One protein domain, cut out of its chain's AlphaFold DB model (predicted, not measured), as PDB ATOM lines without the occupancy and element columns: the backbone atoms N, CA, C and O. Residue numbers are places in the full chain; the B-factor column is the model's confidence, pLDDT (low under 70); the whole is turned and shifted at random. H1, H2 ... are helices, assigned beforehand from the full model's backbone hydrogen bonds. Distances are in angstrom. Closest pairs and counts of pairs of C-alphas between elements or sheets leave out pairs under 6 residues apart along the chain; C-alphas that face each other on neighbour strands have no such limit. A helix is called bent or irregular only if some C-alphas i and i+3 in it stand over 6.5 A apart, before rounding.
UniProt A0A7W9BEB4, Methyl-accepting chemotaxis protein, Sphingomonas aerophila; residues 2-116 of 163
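Overview. This is residues 2 to 116 of the 163 residues of the protein "Methyl-accepting chemotaxis protein" of Sphingomonas aerophila (UniProt A0A7W9BEB4). Helix H3 is the spine of a rod; H2 folds back beside one half, H4 lies beside the other, and short H1 sits near where both begin. The printed part has 115 residues, four named helices, H1 to H4 in order: all helix. It is extended, with a C-alpha radius of gyration of 21.6 A, spanning 80 by 20 by 17 A.

Arrangement. Look along H3, residues 36 to 76. Its residues 38 to 57 touch H2, residues 10 to 34, a hairpin at a shallow 13 degrees, closest at C-alphas 39 and 32, 5.4 A. Residues 64 to 75 touch residues 93 to 104 of H4, residues 92 to 116, the same way, closest at C-alphas 65 and 93, 6.7 A. H1, residues 2 to 6, is close to H3 but not clearly touching, C-alphas 5 and 60 being 5.7 A apart. O i to N i+4 pairs are within hydrogen-bond range throughout H1, in 20 of 21 for H2, 33 of 37 for H3, 19 of 21 for H4.

Along the chain. Find C-alpha 36 at (147.996, 172.777, 136.471); H3 runs 58.1 A, irregular at C-alphas 37 and 40, 7.3 A apart. H4 ends at C-alpha 116, (137.828, 140.552, 65.200).

Size, cuts and confidence. The printed part has no cut; the link H3 to H4 is long; residues 2 and 5 have pLDDT under 70.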
ATOM      1  N   ARG A   2     128.939 154.567 109.035       62.44
ATOM      2  CA  ARG A   2     128.874 154.360 107.565       62.44
ATOM      3  C   ARG A   2     128.779 155.654 106.748       62.44
ATOM      4  O   ARG A   2     129.448 155.754 105.737       62.44
ATOM      5  N   TRP A   3     128.034 156.657 107.220       74.94
ATOM      6  CA  TRP A   3     127.922 157.954 106.534       74.94
ATOM      7  C   TRP A   3     129.270 158.679 106.385       74.94
ATOM      8  O   TRP A   3     129.589 159.174 105.307       74.94
ATOM      9  N   PHE A   4     130.093 158.687 107.444       73.38
ATOM     10  CA  PHE A   4     131.424 159.293 107.381       73.38
ATOM     11  C   PHE A   4     132.311 158.529 106.402       73.38
ATOM     12  O   PHE A   4     132.972 159.153 105.591       73.38
ATOM     13  N   ALA A   5     132.291 157.194 106.424       69.25
ATOM     14  CA  ALA A   5     133.101 156.388 105.516       69.25
ATOM     15  C   ALA A   5     132.650 156.495 104.046       69.25
ATOM     16  O   ALA A   5     133.502 156.681 103.185       69.25
ATOM     17  N   ALA A   6     131.347 156.435 103.766       72.75
ATOM     18  CA  ALA A   6     130.818 156.253 102.414       72.75
ATOM     19  C   ALA A   6     130.384 157.550 101.704       72.75
ATOM     20  O   ALA A   6     130.483 157.617 100.482       72.75
ATOM     21  N   ASN A   7     129.928 158.580 102.431       75.56
ATOM     22  CA  ASN A   7     129.243 159.729 101.812       75.56
ATOM     23  C   ASN A   7     129.951 161.070 102.056       75.56
ATOM     24  O   ASN A   7     129.807 161.998 101.261       75.56
ATOM     25  N   ALA A   8     130.715 161.210 103.145       75.00
ATOM     26  CA  ALA A   8     131.338 162.490 103.475       75.00
ATOM     27  C   ALA A   8     132.449 162.873 102.469       75.00
ATOM     28  O   ALA A   8     133.321 162.050 102.165       75.00
ATOM     29  N   PRO A   9     132.491 164.132 101.989       80.88
ATOM     30  CA  PRO A   9     133.525 164.577 101.061       80.88
ATOM     31  C   PRO A   9     134.910 164.559 101.720       80.88
ATOM     32  O   PRO A   9     135.059 164.878 102.901       80.88
ATOM     33  N   ILE A  10     135.953 164.257 100.935       82.19
ATOM     34  CA  ILE A  10     137.325 164.077 101.448       82.19
ATOM     35  C   ILE A  10     137.845 165.306 102.215       82.19
ATOM     36  O   ILE A  10     138.526 165.164 103.227       82.19
ATOM     37  N   ARG A  11     137.461 166.519 101.790       80.38
ATOM     38  CA  ARG A  11     137.825 167.774 102.469       80.38
ATOM     39  C   ARG A  11     137.246 167.848 103.883       80.38
ATOM     40  O   ARG A  11     137.950 168.257 104.798       80.38
ATOM     41  N   LEU A  12     136.000 167.409 104.066       86.19
ATOM     42  CA  LEU A  12     135.349 167.372 105.376       86.19
ATOM     43  C   LEU A  12     135.975 166.292 106.268       86.19
ATOM     44  O   LEU A  12     136.207 166.543 107.445       86.19
ATOM     45  N   LYS A  13     136.318 165.126 105.703       84.50
ATOM     46  CA  LYS A  13     137.024 164.054 106.427       84.50
ATOM     47  C   LYS A  13     138.355 164.543 107.001       84.50
ATOM     48  O   LYS A  13     138.621 164.332 108.179       84.50
ATOM     49  N   MET A  14     139.154 165.235 106.184       86.88
ATOM     50  CA  MET A  14     140.436 165.797 106.618       86.88
ATOM     51  C   MET A  14     140.249 166.923 107.636       86.88
ATOM     52  O   MET A  14     140.950 166.945 108.642       86.88
ATOM     53  N   LEU A  15     139.273 167.812 107.429       89.62
ATOM     54  CA  LEU A  15     138.968 168.877 108.386       89.62
ATOM     55  C   LEU A  15     138.583 168.306 109.755       89.62
ATOM     56  O   LEU A  15     139.085 168.780 110.766       89.62
ATOM     57  N   ILE A  16     137.752 167.262 109.797       89.19
ATOM     58  CA  ILE A  16     137.363 166.601 111.049       89.19
ATOM     59  C   ILE A  16     138.564 165.887 111.680       89.19
ATOM     60  O   ILE A  16     138.796 166.039 112.878       89.19
ATOM     61  N   ALA A  17     139.367 165.165 110.895       89.38
ATOM     62  CA  ALA A  17     140.535 164.453 111.407       89.38
ATOM     63  C   ALA A  17     141.562 165.405 112.035       89.38
ATOM     64  O   ALA A  17     141.844 165.300 113.229       89.38
ATOM     65  N   PHE A  18     142.055 166.383 111.269       91.31
ATOM     66  CA  PHE A  18     143.029 167.356 111.763       91.31
ATOM     67  C   PHE A  18     142.426 168.288 112.811       91.31
ATOM     68  O   PHE A  18     143.042 168.505 113.848       91.31
ATOM     69  N   GLY A  19     141.203 168.778 112.594       92.31
ATOM     70  CA  GLY A  19     140.525 169.670 113.530       92.31
ATOM     71  C   GLY A  19     140.313 169.028 114.897       92.31
ATOM     72  O   GLY A  19     140.522 169.677 115.915       92.31
ATOM     73  N   SER A  20     139.978 167.736 114.940       92.50
ATOM     74  CA  SER A  20     139.810 167.019 116.206       92.50
ATOM     75  C   SER A  20     141.129 166.788 116.956       92.50
ATOM     76  O   SER A  20     141.173 166.957 118.173       92.50
ATOM     77  N   LEU A  21     142.224 166.495 116.246       91.81
ATOM     78  CA  LEU A  21     143.566 166.398 116.836       91.81
ATOM     79  C   LEU A  21     144.059 167.761 117.344       91.81
ATOM     80  O   LEU A  21     144.561 167.863 118.463       91.81
ATOM     81  N   SER A  22     143.862 168.824 116.560       93.88
ATOM     82  CA  SER A  22     144.170 170.195 116.973       93.88
ATOM     83  C   SER A  22     143.333 170.629 118.179       93.88
ATOM     84  O   SER A  22     143.862 171.276 119.078       93.88
ATOM     85  N   ALA A  23     142.058 170.240 118.248       94.00
ATOM     86  CA  ALA A  23     141.200 170.531 119.392       94.00
ATOM     87  C   ALA A  23     141.700 169.850 120.675       94.00
ATOM     88  O   ALA A  23     141.720 170.488 121.724       94.00
ATOM     89  N   LEU A  24     142.162 168.595 120.596       92.81
ATOM     90  CA  LEU A  24     142.775 167.905 121.737       92.81
ATOM     91  C   LEU A  24     144.050 168.615 122.211       92.81
ATOM     92  O   LEU A  24     144.223 168.809 123.412       92.81
ATOM     93  N   LEU A  25     144.901 169.072 121.287       93.88
ATOM     94  CA  LEU A  25     146.091 169.860 121.630       93.88
ATOM     95  C   LEU A  25     145.721 171.162 122.352       93.88
ATOM     96  O   LEU A  25     146.260 171.453 123.420       93.88
ATOM     97  N   VAL A  26     144.756 171.916 121.822       95.00
ATOM     98  CA  VAL A  26     144.277 173.154 122.456       95.00
ATOM     99  C   VAL A  26     143.686 172.870 123.837       95.00
ATOM    100  O   VAL A  26     143.979 173.595 124.783       95.00
ATOM    101  N   LEU A  27     142.919 171.789 123.990       92.88
ATOM    102  CA  LEU A  27     142.346 171.393 125.275       92.88
ATOM    103  C   LEU A  27     143.435 171.103 126.318       92.88
ATOM    104  O   LEU A  27     143.343 171.578 127.450       92.88
ATOM    105  N   THR A  28     144.492 170.381 125.932       92.12
ATOM    106  CA  THR A  28     145.629 170.131 126.830       92.12
ATOM    107  C   THR A  28     146.352 171.424 127.214       92.12
ATOM    108  O   THR A  28     146.657 171.621 128.390       92.12
ATOM    109  N   ALA A  29     146.537 172.356 126.275       92.62
ATOM    110  CA  ALA A  29     147.158 173.651 126.547       92.62
ATOM    111  C   ALA A  29     146.314 174.523 127.494       92.62
ATOM    112  O   ALA A  29     146.854 175.136 128.411       92.62
ATOM    113  N   ILE A  30     144.988 174.542 127.327       93.62
ATOM    114  CA  ILE A  30     144.075 175.264 128.228       93.62
ATOM    115  C   ILE A  30     144.119 174.658 129.636       93.62
ATOM    116  O   ILE A  30     144.160 175.401 130.618       93.62
ATOM    117  N   SER A  31     144.161 173.325 129.752       92.38
ATOM    118  CA  SER A  31     144.229 172.659 131.060       92.38
ATOM    119  C   SER A  31     145.479 173.047 131.857       92.38
ATOM    120  O   SER A  31     145.377 173.263 133.063       92.38
ATOM    121  N   ALA A  32     146.606 173.266 131.169       92.44
ATOM    122  CA  ALA A  32     147.860 173.709 131.777       92.44
ATOM    123  C   ALA A  32     147.770 175.102 132.417       92.44
ATOM    124  O   ALA A  32     148.445 175.363 133.410       92.44
ATOM    125  N   VAL A  33     146.934 175.991 131.871       94.38
ATOM    126  CA  VAL A  33     146.758 177.359 132.384       94.38
ATOM    127  C   VAL A  33     145.704 177.414 133.491       94.38
ATOM    128  O   VAL A  33     145.870 178.151 134.458       94.38
ATOM    129  N   VAL A  34     144.615 176.651 133.359       94.19
ATOM    130  CA  VAL A  34     143.455 176.740 134.265       94.19
ATOM    131  C   VAL A  34     143.595 175.840 135.497       94.19
ATOM    132  O   VAL A  34     143.171 176.227 136.582       94.19
ATOM    133  N   ALA A  35     144.160 174.639 135.345       90.56
ATOM    134  CA  ALA A  35     144.218 173.630 136.401       90.56
ATOM    135  C   ALA A  35     145.517 172.797 136.310       90.56
ATOM    136  O   ALA A  35     145.474 171.616 135.929       90.56
ATOM    137  N   PRO A  36     146.677 173.386 136.670       88.56
ATOM    138  CA  PRO A  36     147.996 172.777 136.471       88.56
ATOM    139  C   PRO A  36     148.132 171.398 137.135       88.56
ATOM    140  O   PRO A  36     148.632 170.470 136.499       88.56
ATOM    141  N   ASP A  37     147.572 171.208 138.332       92.00
ATOM    142  CA  ASP A  37     147.640 169.938 139.077       92.00
ATOM    143  C   ASP A  37     146.961 168.763 138.351       92.00
ATOM    144  O   ASP A  37     147.333 167.603 138.522       92.00
ATOM    145  N   SER A  38     145.970 169.051 137.501       89.75
ATOM    146  CA  SER A  38     145.219 168.040 136.742       89.75
ATOM    147  C   SER A  38     145.768 167.787 135.332       89.75
ATOM    148  O   SER A  38     145.356 166.839 134.660       89.75
ATOM    149  N   THR A  39     146.726 168.605 134.882       92.31
ATOM    150  CA  THR A  39     147.181 168.651 133.482       92.31
ATOM    151  C   THR A  39     147.784 167.330 133.018       92.31
ATOM    152  O   THR A  39     147.553 166.916 131.885       92.31
ATOM    153  N   ALA A  40     148.497 166.619 133.895       91.50
ATOM    154  CA  ALA A  40     149.079 165.319 133.567       91.50
ATOM    155  C   ALA A  40     148.004 164.278 133.193       91.50
ATOM    156  O   ALA A  40     148.154 163.561 132.202       91.50
ATOM    157  N   TYR A  41     146.891 164.236 133.933       93.19
ATOM    158  CA  TYR A  41     145.781 163.322 133.649       93.19
ATOM    159  C   TYR A  41     145.047 163.707 132.362       93.19
ATOM    160  O   TYR A  41     144.726 162.835 131.554       93.19
ATOM    161  N   VAL A  42     144.830 165.007 132.133       92.69
ATOM    162  CA  VAL A  42     144.196 165.513 130.905       92.69
ATOM    163  C   VAL A  42     145.062 165.211 129.680       92.69
ATOM    164  O   VAL A  42     144.550 164.721 128.675       92.69
ATOM    165  N   ALA A  43     146.374 165.432 129.766       92.75
ATOM    166  CA  ALA A  43     147.318 165.131 128.694       92.75
ATOM    167  C   ALA A  43     147.378 163.628 128.379       92.75
ATOM    168  O   ALA A  43     147.357 163.242 127.208       92.75
ATOM    169  N   ALA A  44     147.391 162.774 129.407       94.25
ATOM    170  CA  ALA A  44     147.340 161.326 129.232       94.25
ATOM    171  C   ALA A  44     146.037 160.889 128.541       94.25
ATOM    172  O   ALA A  44     146.075 160.174 127.539       94.25
ATOM    173  N   ALA A  45     144.885 161.377 129.014       94.06
ATOM    174  CA  ALA A  45     143.584 161.059 128.428       94.06
ATOM    175  C   ALA A  45     143.465 161.544 126.972       94.06
ATOM    176  O   ALA A  45     143.024 160.790 126.102       94.06
ATOM    177  N   ALA A  46     143.912 162.770 126.682       93.81
ATOM    178  CA  ALA A  46     143.910 163.331 125.334       93.81
ATOM    179  C   ALA A  46     144.825 162.546 124.380       93.81
ATOM    180  O   ALA A  46     144.456 162.318 123.229       93.81
ATOM    181  N   SER A  47     145.978 162.075 124.863       93.75
ATOM    182  CA  SER A  47     146.904 161.250 124.077       93.75
ATOM    183  C   SER A  47     146.287 159.898 123.717       93.75
ATOM    184  O   SER A  47     146.333 159.484 122.559       93.75
ATOM    185  N   VAL A  48     145.642 159.227 124.678       95.88
ATOM    186  CA  VAL A  48     144.933 157.962 124.425       95.88
ATOM    187  C   VAL A  48     143.796 158.172 123.422       95.88
ATOM    188  O   VAL A  48     143.678 157.411 122.459       95.88
ATOM    189  N   ALA A  49     143.002 159.235 123.584       94.00
ATOM    190  CA  ALA A  49     141.936 159.575 122.644       94.00
ATOM    191  C   ALA A  49     142.477 159.843 121.228       94.00
ATOM    192  O   ALA A  49     141.942 159.309 120.254       94.00
ATOM    193  N   ALA A  50     143.575 160.597 121.105       93.19
ATOM    194  CA  ALA A  50     144.226 160.884 119.829       93.19
ATOM    195  C   ALA A  50     144.729 159.612 119.127       93.19
ATOM    196  O   ALA A  50     144.561 159.477 117.912       93.19
ATOM    197  N   ILE A  51     145.300 158.657 119.872       94.81
ATOM    198  CA  ILE A  51     145.756 157.365 119.330       94.81
ATOM    199  C   ILE A  51     144.570 156.566 118.780       94.81
ATOM    200  O   ILE A  51     144.613 156.107 117.636       94.81
ATOM    201  N   LEU A  52     143.494 156.437 119.562       94.62
ATOM    202  CA  LEU A  52     142.299 155.694 119.155       94.62
ATOM    203  C   LEU A  52     141.632 156.323 117.924       94.62
ATOM    204  O   LEU A  52     141.298 155.619 116.968       94.62
ATOM    205  N   MET A  53     141.495 157.650 117.906       90.62
ATOM    206  CA  MET A  53     140.934 158.374 116.765       90.62
ATOM    207  C   MET A  53     141.810 158.247 115.519       90.62
ATOM    208  O   MET A  53     141.288 158.018 114.432       90.62
ATOM    209  N   SER A  54     143.135 158.319 115.662       90.38
ATOM    210  CA  SER A  54     144.067 158.150 114.538       90.38
ATOM    211  C   SER A  54     143.990 156.748 113.934       90.38
ATOM    212  O   SER A  54     143.957 156.607 112.709       90.38
ATOM    213  N   ALA A  55     143.901 155.709 114.771       92.81
ATOM    214  CA  ALA A  55     143.698 154.340 114.306       92.81
ATOM    215  C   ALA A  55     142.374 154.201 113.536       92.81
ATOM    216  O   ALA A  55     142.338 153.598 112.462       92.81
ATOM    217  N   TRP A  56     141.306 154.824 114.037       91.00
ATOM    218  CA  TRP A  56     140.006 154.823 113.373       91.00
ATOM    219  C   TRP A  56     140.013 155.578 112.035       91.00
ATOM    220  O   TRP A  56     139.502 155.064 111.040       91.00
ATOM    221  N   TYR A  57     140.638 156.758 111.960       88.31
ATOM    222  CA  TYR A  57     140.763 157.510 110.706       88.31
ATOM    223  C   TYR A  57     141.586 156.757 109.659       88.31
ATOM    224  O   TYR A  57     141.205 156.727 108.488       88.31
ATOM    225  N   ARG A  58     142.682 156.107 110.072       89.06
ATOM    226  CA  ARG A  58     143.494 155.261 109.188       89.06
ATOM    227  C   ARG A  58     142.653 154.146 108.576       89.06
ATOM    228  O   ARG A  58     142.724 153.905 107.373       89.06
ATOM    229  N   GLU A  59     141.844 153.488 109.393       88.50
ATOM    230  CA  GLU A  59     140.966 152.413 108.953       88.50
ATOM    231  C   GLU A  59     139.884 152.913 107.985       88.50
ATOM    232  O   GLU A  59     139.686 152.348 106.912       88.50
ATOM    233  N   ALA A  60     139.223 154.016 108.334       86.00
ATOM    234  CA  ALA A  60     138.097 154.555 107.579       86.00
ATOM    235  C   ALA A  60     138.495 155.239 106.258       86.00
ATOM    236  O   ALA A  60     137.675 155.309 105.344       86.00
ATOM    237  N   ILE A  61     139.717 155.776 106.158       87.31
ATOM    238  CA  ILE A  61     140.174 156.553 104.994       87.31
ATOM    239  C   ILE A  61     141.206 155.774 104.178       87.31
ATOM    240  O   ILE A  61     141.042 155.626 102.968       87.31
ATOM    241  N   CYS A  62     142.271 155.267 104.805       88.75
ATOM    242  CA  CYS A  62     143.404 154.715 104.061       88.75
ATOM    243  C   CYS A  62     143.098 153.342 103.457       88.75
ATOM    244  O   CYS A  62     143.500 153.094 102.322       88.75
ATOM    245  N   ARG A  63     142.376 152.459 104.167       90.00
ATOM    246  CA  ARG A  63     142.039 151.125 103.634       90.00
ATOM    247  C   ARG A  63     141.257 151.171 102.317       90.00
ATOM    248  O   ARG A  63     141.728 150.544 101.369       90.00
ATOM    249  N   PRO A  64     140.127 151.900 102.197       89.88
ATOM    250  CA  PRO A  64     139.402 151.945 100.929       89.88
ATOM    251  C   PRO A  64     140.242 152.588  99.818       89.88
ATOM    252  O   PRO A  64     140.210 152.118  98.685       89.88
ATOM    253  N   TYR A  65     141.067 153.592 100.141       89.94
ATOM    254  CA  TYR A  65     141.975 154.209  99.170       89.94
ATOM    255  C   TYR A  65     142.974 153.206  98.584       89.94
ATOM    256  O   TYR A  65     143.035 153.041  97.367       89.94
ATOM    257  N   VAL A  66     143.721 152.495  99.433       92.62
ATOM    258  CA  VAL A  66     144.697 151.494  98.972       92.62
ATOM    259  C   VAL A  66     143.999 150.365  98.215       92.62
ATOM    260  O   VAL A  66     144.479 149.954  97.164       92.62
ATOM    261  N   GLY A  67     142.825 149.929  98.684       92.19
ATOM    262  CA  GLY A  67     142.015 148.932  97.984       92.19
ATOM    263  C   GLY A  67     141.676 149.343  96.547       92.19
ATOM    264  O   GLY A  67     141.788 148.528  95.634       92.19
ATOM    265  N   THR A  68     141.330 150.614  96.317       92.69
ATOM    266  CA  THR A  68     141.076 151.105  94.952       92.69
ATOM    267  C   THR A  68     142.326 151.162  94.080       92.69
ATOM    268  O   THR A  68     142.246 150.815  92.905       92.69
ATOM    269  N   VAL A  69     143.485 151.536  94.631       94.19
ATOM    270  CA  VAL A  69     144.746 151.568  93.868       94.19
ATOM    271  C   VAL A  69     145.141 150.165  93.423       94.19
ATOM    272  O   VAL A  69     145.324 149.942  92.231       94.19
ATOM    273  N   LEU A  70     145.149 149.199  94.348       95.00
ATOM    274  CA  LEU A  70     145.446 147.798  94.034       95.00
ATOM    275  C   LEU A  70     144.485 147.236  92.982       95.00
ATOM    276  O   LEU A  70     144.880 146.458  92.114       95.00
ATOM    277  N   ARG A  71     143.211 147.651  93.015       95.06
ATOM    278  CA  ARG A  71     142.250 147.243  91.988       95.06
ATOM    279  C   ARG A  71     142.568 147.850  90.623       95.06
ATOM    280  O   ARG A  71     142.420 147.150  89.625       95.06
ATOM    281  N   MET A  72     143.009 149.105  90.565       93.38
ATOM    282  CA  MET A  72     143.435 149.735  89.312       93.38
ATOM    283  C   MET A  72     144.687 149.069  88.738       93.38
ATOM    284  O   MET A  72     144.750 148.832  87.537       93.38
ATOM    285  N   GLU A  73     145.656 148.730  89.589       95.38
ATOM    286  CA  GLU A  73     146.866 148.003  89.191       95.38
ATOM    287  C   GLU A  73     146.519 146.629  88.612       95.38
ATOM    288  O   GLU A  73     147.000 146.266  87.540       95.38
ATOM    289  N   ALA A  74     145.610 145.897  89.259       94.06
ATOM    290  CA  ALA A  74     145.119 144.623  88.744       94.06
ATOM    291  C   ALA A  74     144.369 144.781  87.407       94.06
ATOM    292  O   ALA A  74     144.554 143.970  86.500       94.06
ATOM    293  N   LEU A  75     143.573 145.845  87.243       94.12
ATOM    294  CA  LEU A  75     142.905 146.146  85.975       94.12
ATOM    295  C   LEU A  75     143.920 146.432  84.857       94.12
ATOM    296  O   LEU A  75     143.765 145.932  83.744       94.12
ATOM    297  N   ALA A  76     144.978 147.188  85.162       93.50
ATOM    298  CA  ALA A  76     146.070 147.466  84.234       93.50
ATOM    299  C   ALA A  76     146.881 146.206  83.883       93.50
ATOM    300  O   ALA A  76     147.351 146.078  82.757       93.50
ATOM    301  N   ALA A  77     146.990 145.251  84.811       95.19
ATOM    302  CA  ALA A  77     147.584 143.936  84.572       95.19
ATOM    303  C   ALA A  77     146.672 142.975  83.777       95.19
ATOM    304  O   ALA A  77     147.066 141.842  83.510       95.19
ATOM    305  N   GLY A  78     145.464 143.406  83.390       93.38
ATOM    306  CA  GLY A  78     144.530 142.622  82.578       93.38
ATOM    307  C   GLY A  78     143.506 141.805  83.369       93.38
ATOM    308  O   GLY A  78     142.730 141.063  82.767       93.38
ATOM    309  N   ASP A  79     143.429 141.943  84.696       95.00
ATOM    310  CA  ASP A  79     142.360 141.312  85.474       95.00
ATOM    311  C   ASP A  79     141.051 142.104  85.347       95.00
ATOM    312  O   ASP A  79     140.741 143.008  86.129       95.00
ATOM    313  N   LEU A  80     140.239 141.706  84.369       93.62
ATOM    314  CA  LEU A  80     138.926 142.293  84.089       93.62
ATOM    315  C   LEU A  80     137.776 141.568  84.809       93.62
ATOM    316  O   LEU A  80     136.616 141.925  84.613       93.62
ATOM    317  N   THR A  81     138.059 140.553  85.630       92.81
ATOM    318  CA  THR A  81     137.022 139.682  86.214       92.81
ATOM    319  C   THR A  81     136.770 139.964  87.684       92.81
ATOM    320  O   THR A  81     135.615 139.936  88.117       92.81
ATOM    321  N   SER A  82     137.812 140.308  88.445       92.62
ATOM    322  CA  SER A  82     137.648 140.522  89.879       92.62
ATOM    323  C   SER A  82     136.710 141.701  90.177       92.62
ATOM    324  O   SER A  82     136.706 142.713  89.449       92.62
ATOM    325  N   PRO A  83     135.902 141.597  91.249       91.50
ATOM    326  CA  PRO A  83     134.937 142.623  91.609       91.50
ATOM    327  C   PRO A  83     135.637 143.929  91.995       91.50
ATOM    328  O   PRO A  83     136.701 143.940  92.613       91.50
ATOM    329  N   ILE A  84     135.017 145.049  91.633       90.19
ATOM    330  CA  ILE A  84     135.431 146.377  92.090       90.19
ATOM    331  C   ILE A  84     134.671 146.642  93.393       90.19
ATOM    332  O   ILE A  84     133.443 146.610  93.402       90.19
ATOM    333  N   ALA A  85     135.391 146.841  94.497       88.12
ATOM    334  CA  ALA A  85     134.806 147.129  95.808       88.12
ATOM    335  C   ALA A  85     134.360 148.602  95.930       88.12
ATOM    336  O   ALA A  85     134.731 149.434  95.107       88.12
ATOM    337  N   HIS A  86     133.609 148.935  96.987       85.56
ATOM    338  CA  HIS A  86     133.243 150.318  97.352       85.56
ATOM    339  C   HIS A  86     132.482 151.089  96.259       85.56
ATOM    340  O   HIS A  86     132.684 152.286  96.054       85.56
ATOM    341  N   THR A  87     131.617 150.400  95.519       85.75
ATOM    342  CA  THR A  87     130.810 150.981  94.431       85.75
ATOM    343  C   THR A  87     129.586 151.736  94.942       85.75
ATOM    344  O   THR A  87     129.022 152.578  94.246       85.75
ATOM    345  N   ASP A  88     129.181 151.413  96.164       87.00
ATOM    346  CA  ASP A  88     128.100 152.008  96.940       87.00
ATOM    347  C   ASP A  88     128.496 153.337  97.600       87.00
ATOM    348  O   ASP A  88     127.641 154.024  98.154       87.00
ATOM    349  N   PHE A  89     129.771 153.728  97.533       86.62
ATOM    350  CA  PHE A  89     130.231 154.986  98.109       86.62
ATOM    351  C   PHE A  89     129.829 156.170  97.211       86.62
ATOM    352  O   PHE A  89     129.806 156.088  95.978       86.62
ATOM    353  N   GLU A  90     129.510 157.299  97.838       85.88
ATOM    354  CA  GLU A  90     129.175 158.564  97.164       85.88
ATOM    355  C   GLU A  90     130.335 159.569  97.198       85.88
ATOM    356  O   GLU A  90     130.311 160.598  96.517       85.88
ATOM    357  N   ASP A  91     131.372 159.269  97.976       86.38
ATOM    358  CA  ASP A  91     132.560 160.097  98.101       86.38
ATOM    359  C   ASP A  91     133.520 159.972  96.895       86.38
ATOM    360  O   ASP A  91     133.209 159.406  95.842       86.38
ATOM    361  N   CYS A  92     134.723 160.544  97.026       86.00
ATOM    362  CA  CYS A  92     135.735 160.483  95.971       86.00
ATOM    363  C   CYS A  92     136.126 159.046  95.591       86.00
ATOM    364  O   CYS A  92     136.369 158.798  94.411       86.00
ATOM    365  N   VAL A  93     136.168 158.119  96.555       90.56
ATOM    366  CA  VAL A  93     136.513 156.711  96.315       90.56
ATOM    367  C   VAL A  93     135.416 156.060  95.478       90.56
ATOM    368  O   VAL A  93     135.715 155.452  94.454       90.56
ATOM    369  N   GLY A  94     134.151 156.282  95.840       89.69
ATOM    370  CA  GLY A  94     132.999 155.785  95.087       89.69
ATOM    371  C   GLY A  94     132.916 156.308  93.651       89.69
ATOM    372  O   GLY A  94     132.583 155.579  92.714       89.69
ATOM    373  N   ARG A  95     133.267 157.582  93.428       90.88
ATOM    374  CA  ARG A  95     133.366 158.125  92.063       90.88
ATOM    375  C   ARG A  95     134.507 157.493  91.264       90.88
ATOM    376  O   ARG A  95     134.335 157.246  90.072       90.88
ATOM    377  N   MET A  96     135.649 157.221  91.897       91.06
ATOM    378  CA  MET A  96     136.771 156.536  91.246       91.06
ATOM    379  C   MET A  96     136.410 155.099  90.862       91.06
ATOM    380  O   MET A  96     136.641 154.702  89.723       91.06
ATOM    381  N   THR A  97     135.785 154.337  91.760       92.38
ATOM    382  CA  THR A  97     135.368 152.949  91.489       92.38
ATOM    383  C   THR A  97     134.298 152.869  90.407       92.38
ATOM    384  O   THR A  97     134.341 151.967  89.573       92.38
ATOM    385  N   LYS A  98     133.395 153.856  90.319       92.38
ATOM    386  CA  LYS A  98     132.465 153.984  89.184       92.38
ATOM    387  C   LYS A  98     133.189 154.201  87.854       92.38
ATOM    388  O   LYS A  98     132.874 153.524  86.881       92.38
ATOM    389  N   ALA A  99     134.187 155.083  87.812       93.69
ATOM    390  CA  ALA A  99     134.978 155.313  86.601       93.69
ATOM    391  C   ALA A  99     135.784 154.071  86.170       93.69
ATOM    392  O   ALA A  99     135.948 153.823  84.976       93.69
ATOM    393  N   MET A 100     136.232 153.243  87.122       94.50
ATOM    394  CA  MET A 100     136.924 151.982  86.819       94.50
ATOM    395  C   MET A 100     136.063 151.002  86.013       94.50
ATOM    396  O   MET A 100     136.610 150.252  85.205       94.50
ATOM    397  N   PHE A 101     134.732 151.013  86.168       93.75
ATOM    398  CA  PHE A 101     133.855 150.193  85.324       93.75
ATOM    399  C   PHE A 101     133.948 150.578  83.851       93.75
ATOM    400  O   PHE A 101     133.963 149.688  83.003       93.75
ATOM    401  N   THR A 102     134.064 151.873  83.552       93.44
ATOM    402  CA  THR A 102     134.270 152.354  82.184       93.44
ATOM    403  C   THR A 102     135.601 151.857  81.638       93.44
ATOM    404  O   THR A 102     135.628 151.293  80.553       93.44
ATOM    405  N   PHE A 103     136.694 151.968  82.402       92.81
ATOM    406  CA  PHE A 103     137.998 151.456  81.960       92.81
ATOM    407  C   PHE A 103     137.980 149.950  81.702       92.81
ATOM    408  O   PHE A 103     138.505 149.492  80.690       92.81
ATOM    409  N   ARG A 104     137.316 149.183  82.570       94.44
ATOM    410  CA  ARG A 104     137.138 147.742  82.384       94.44
ATOM    411  C   ARG A 104     136.336 147.422  81.125       94.44
ATOM    412  O   ARG A 104     136.743 146.551  80.365       94.44
ATOM    413  N   ALA A 105     135.230 148.127  80.895       94.56
ATOM    414  CA  ALA A 105     134.403 147.941  79.707       94.56
ATOM    415  C   ALA A 105     135.181 148.273  78.424       94.56
ATOM    416  O   ALA A 105     135.142 147.499  77.470       94.56
ATOM    417  N   THR A 106     135.948 149.365  78.418       94.38
ATOM    418  CA  THR A 106     136.807 149.733  77.285       94.38
ATOM    419  C   THR A 106     137.890 148.686  77.031       94.38
ATOM    420  O   THR A 106     138.112 148.313  75.884       94.38
ATOM    421  N   ALA A 107     138.532 148.159  78.080       93.69
ATOM    422  CA  ALA A 107     139.528 147.098  77.937       93.69
ATOM    423  C   ALA A 107     138.921 145.812  77.345       93.69
ATOM    424  O   ALA A 107     139.502 145.214  76.445       93.69
ATOM    425  N   GLN A 108     137.724 145.417  77.794       95.12
ATOM    426  CA  GLN A 108     136.999 144.271  77.232       95.12
ATOM    427  C   GLN A 108     136.638 144.489  75.758       95.12
ATOM    428  O   GLN A 108     136.846 143.598  74.936       95.12
ATOM    429  N   ALA A 109     136.141 145.680  75.415       94.25
ATOM    430  CA  ALA A 109     135.814 146.034  74.039       94.25
ATOM    431  C   ALA A 109     137.055 146.010  73.135       94.25
ATOM    432  O   ALA A 109     136.991 145.474  72.032       94.25
ATOM    433  N   GLN A 110     138.196 146.511  73.615       93.94
ATOM    434  CA  GLN A 110     139.451 146.481  72.864       93.94
ATOM    435  C   GLN A 110     139.915 145.047  72.577       93.94
ATOM    436  O   GLN A 110     140.346 144.754  71.465       93.94
ATOM    437  N   ILE A 111     139.811 144.141  73.557       93.00
ATOM    438  CA  ILE A 111     140.158 142.724  73.367       93.00
ATOM    439  C   ILE A 111     139.258 142.092  72.298       93.00
ATOM    440  O   ILE A 111     139.757 141.396  71.414       93.00
ATOM    441  N   ALA A 112     137.951 142.363  72.345       93.56
ATOM    442  CA  ALA A 112     137.009 141.854  71.352       93.56
ATOM    443  C   ALA A 112     137.321 142.383  69.942       93.56
ATOM    444  O   ALA A 112     137.395 141.599  68.998       93.56
ATOM    445  N   GLN A 113     137.592 143.686  69.808       94.50
ATOM    446  CA  GLN A 113     137.952 144.298  68.525       94.50
ATOM    447  C   GLN A 113     139.268 143.762  67.961       94.50
ATOM    448  O   GLN A 113     139.362 143.525  66.759       94.50
ATOM    449  N   ASN A 114     140.276 143.526  68.804       93.19
ATOM    450  CA  ASN A 114     141.532 142.926  68.356       93.19
ATOM    451  C   ASN A 114     141.310 141.502  67.822       93.19
ATOM    452  O   ASN A 114     141.838 141.159  66.767       93.19
ATOM    453  N   ALA A 115     140.482 140.700  68.500       93.25
ATOM    454  CA  ALA A 115     140.142 139.354  68.041       93.25
ATOM    455  C   ALA A 115     139.367 139.365  66.708       93.25
ATOM    456  O   ALA A 115     139.557 138.491  65.864       93.25
ATOM    457  N   GLU A 116     138.497 140.352  66.491       92.81
ATOM    458  CA  GLU A 116     137.828 140.552  65.200       92.81
ATOM    459  C   GLU A 116     138.816 140.986  64.111       92.81
ATOM    460  O   GLU A 116     138.799 140.436  63.010       92.81
TER     461      GLU A 116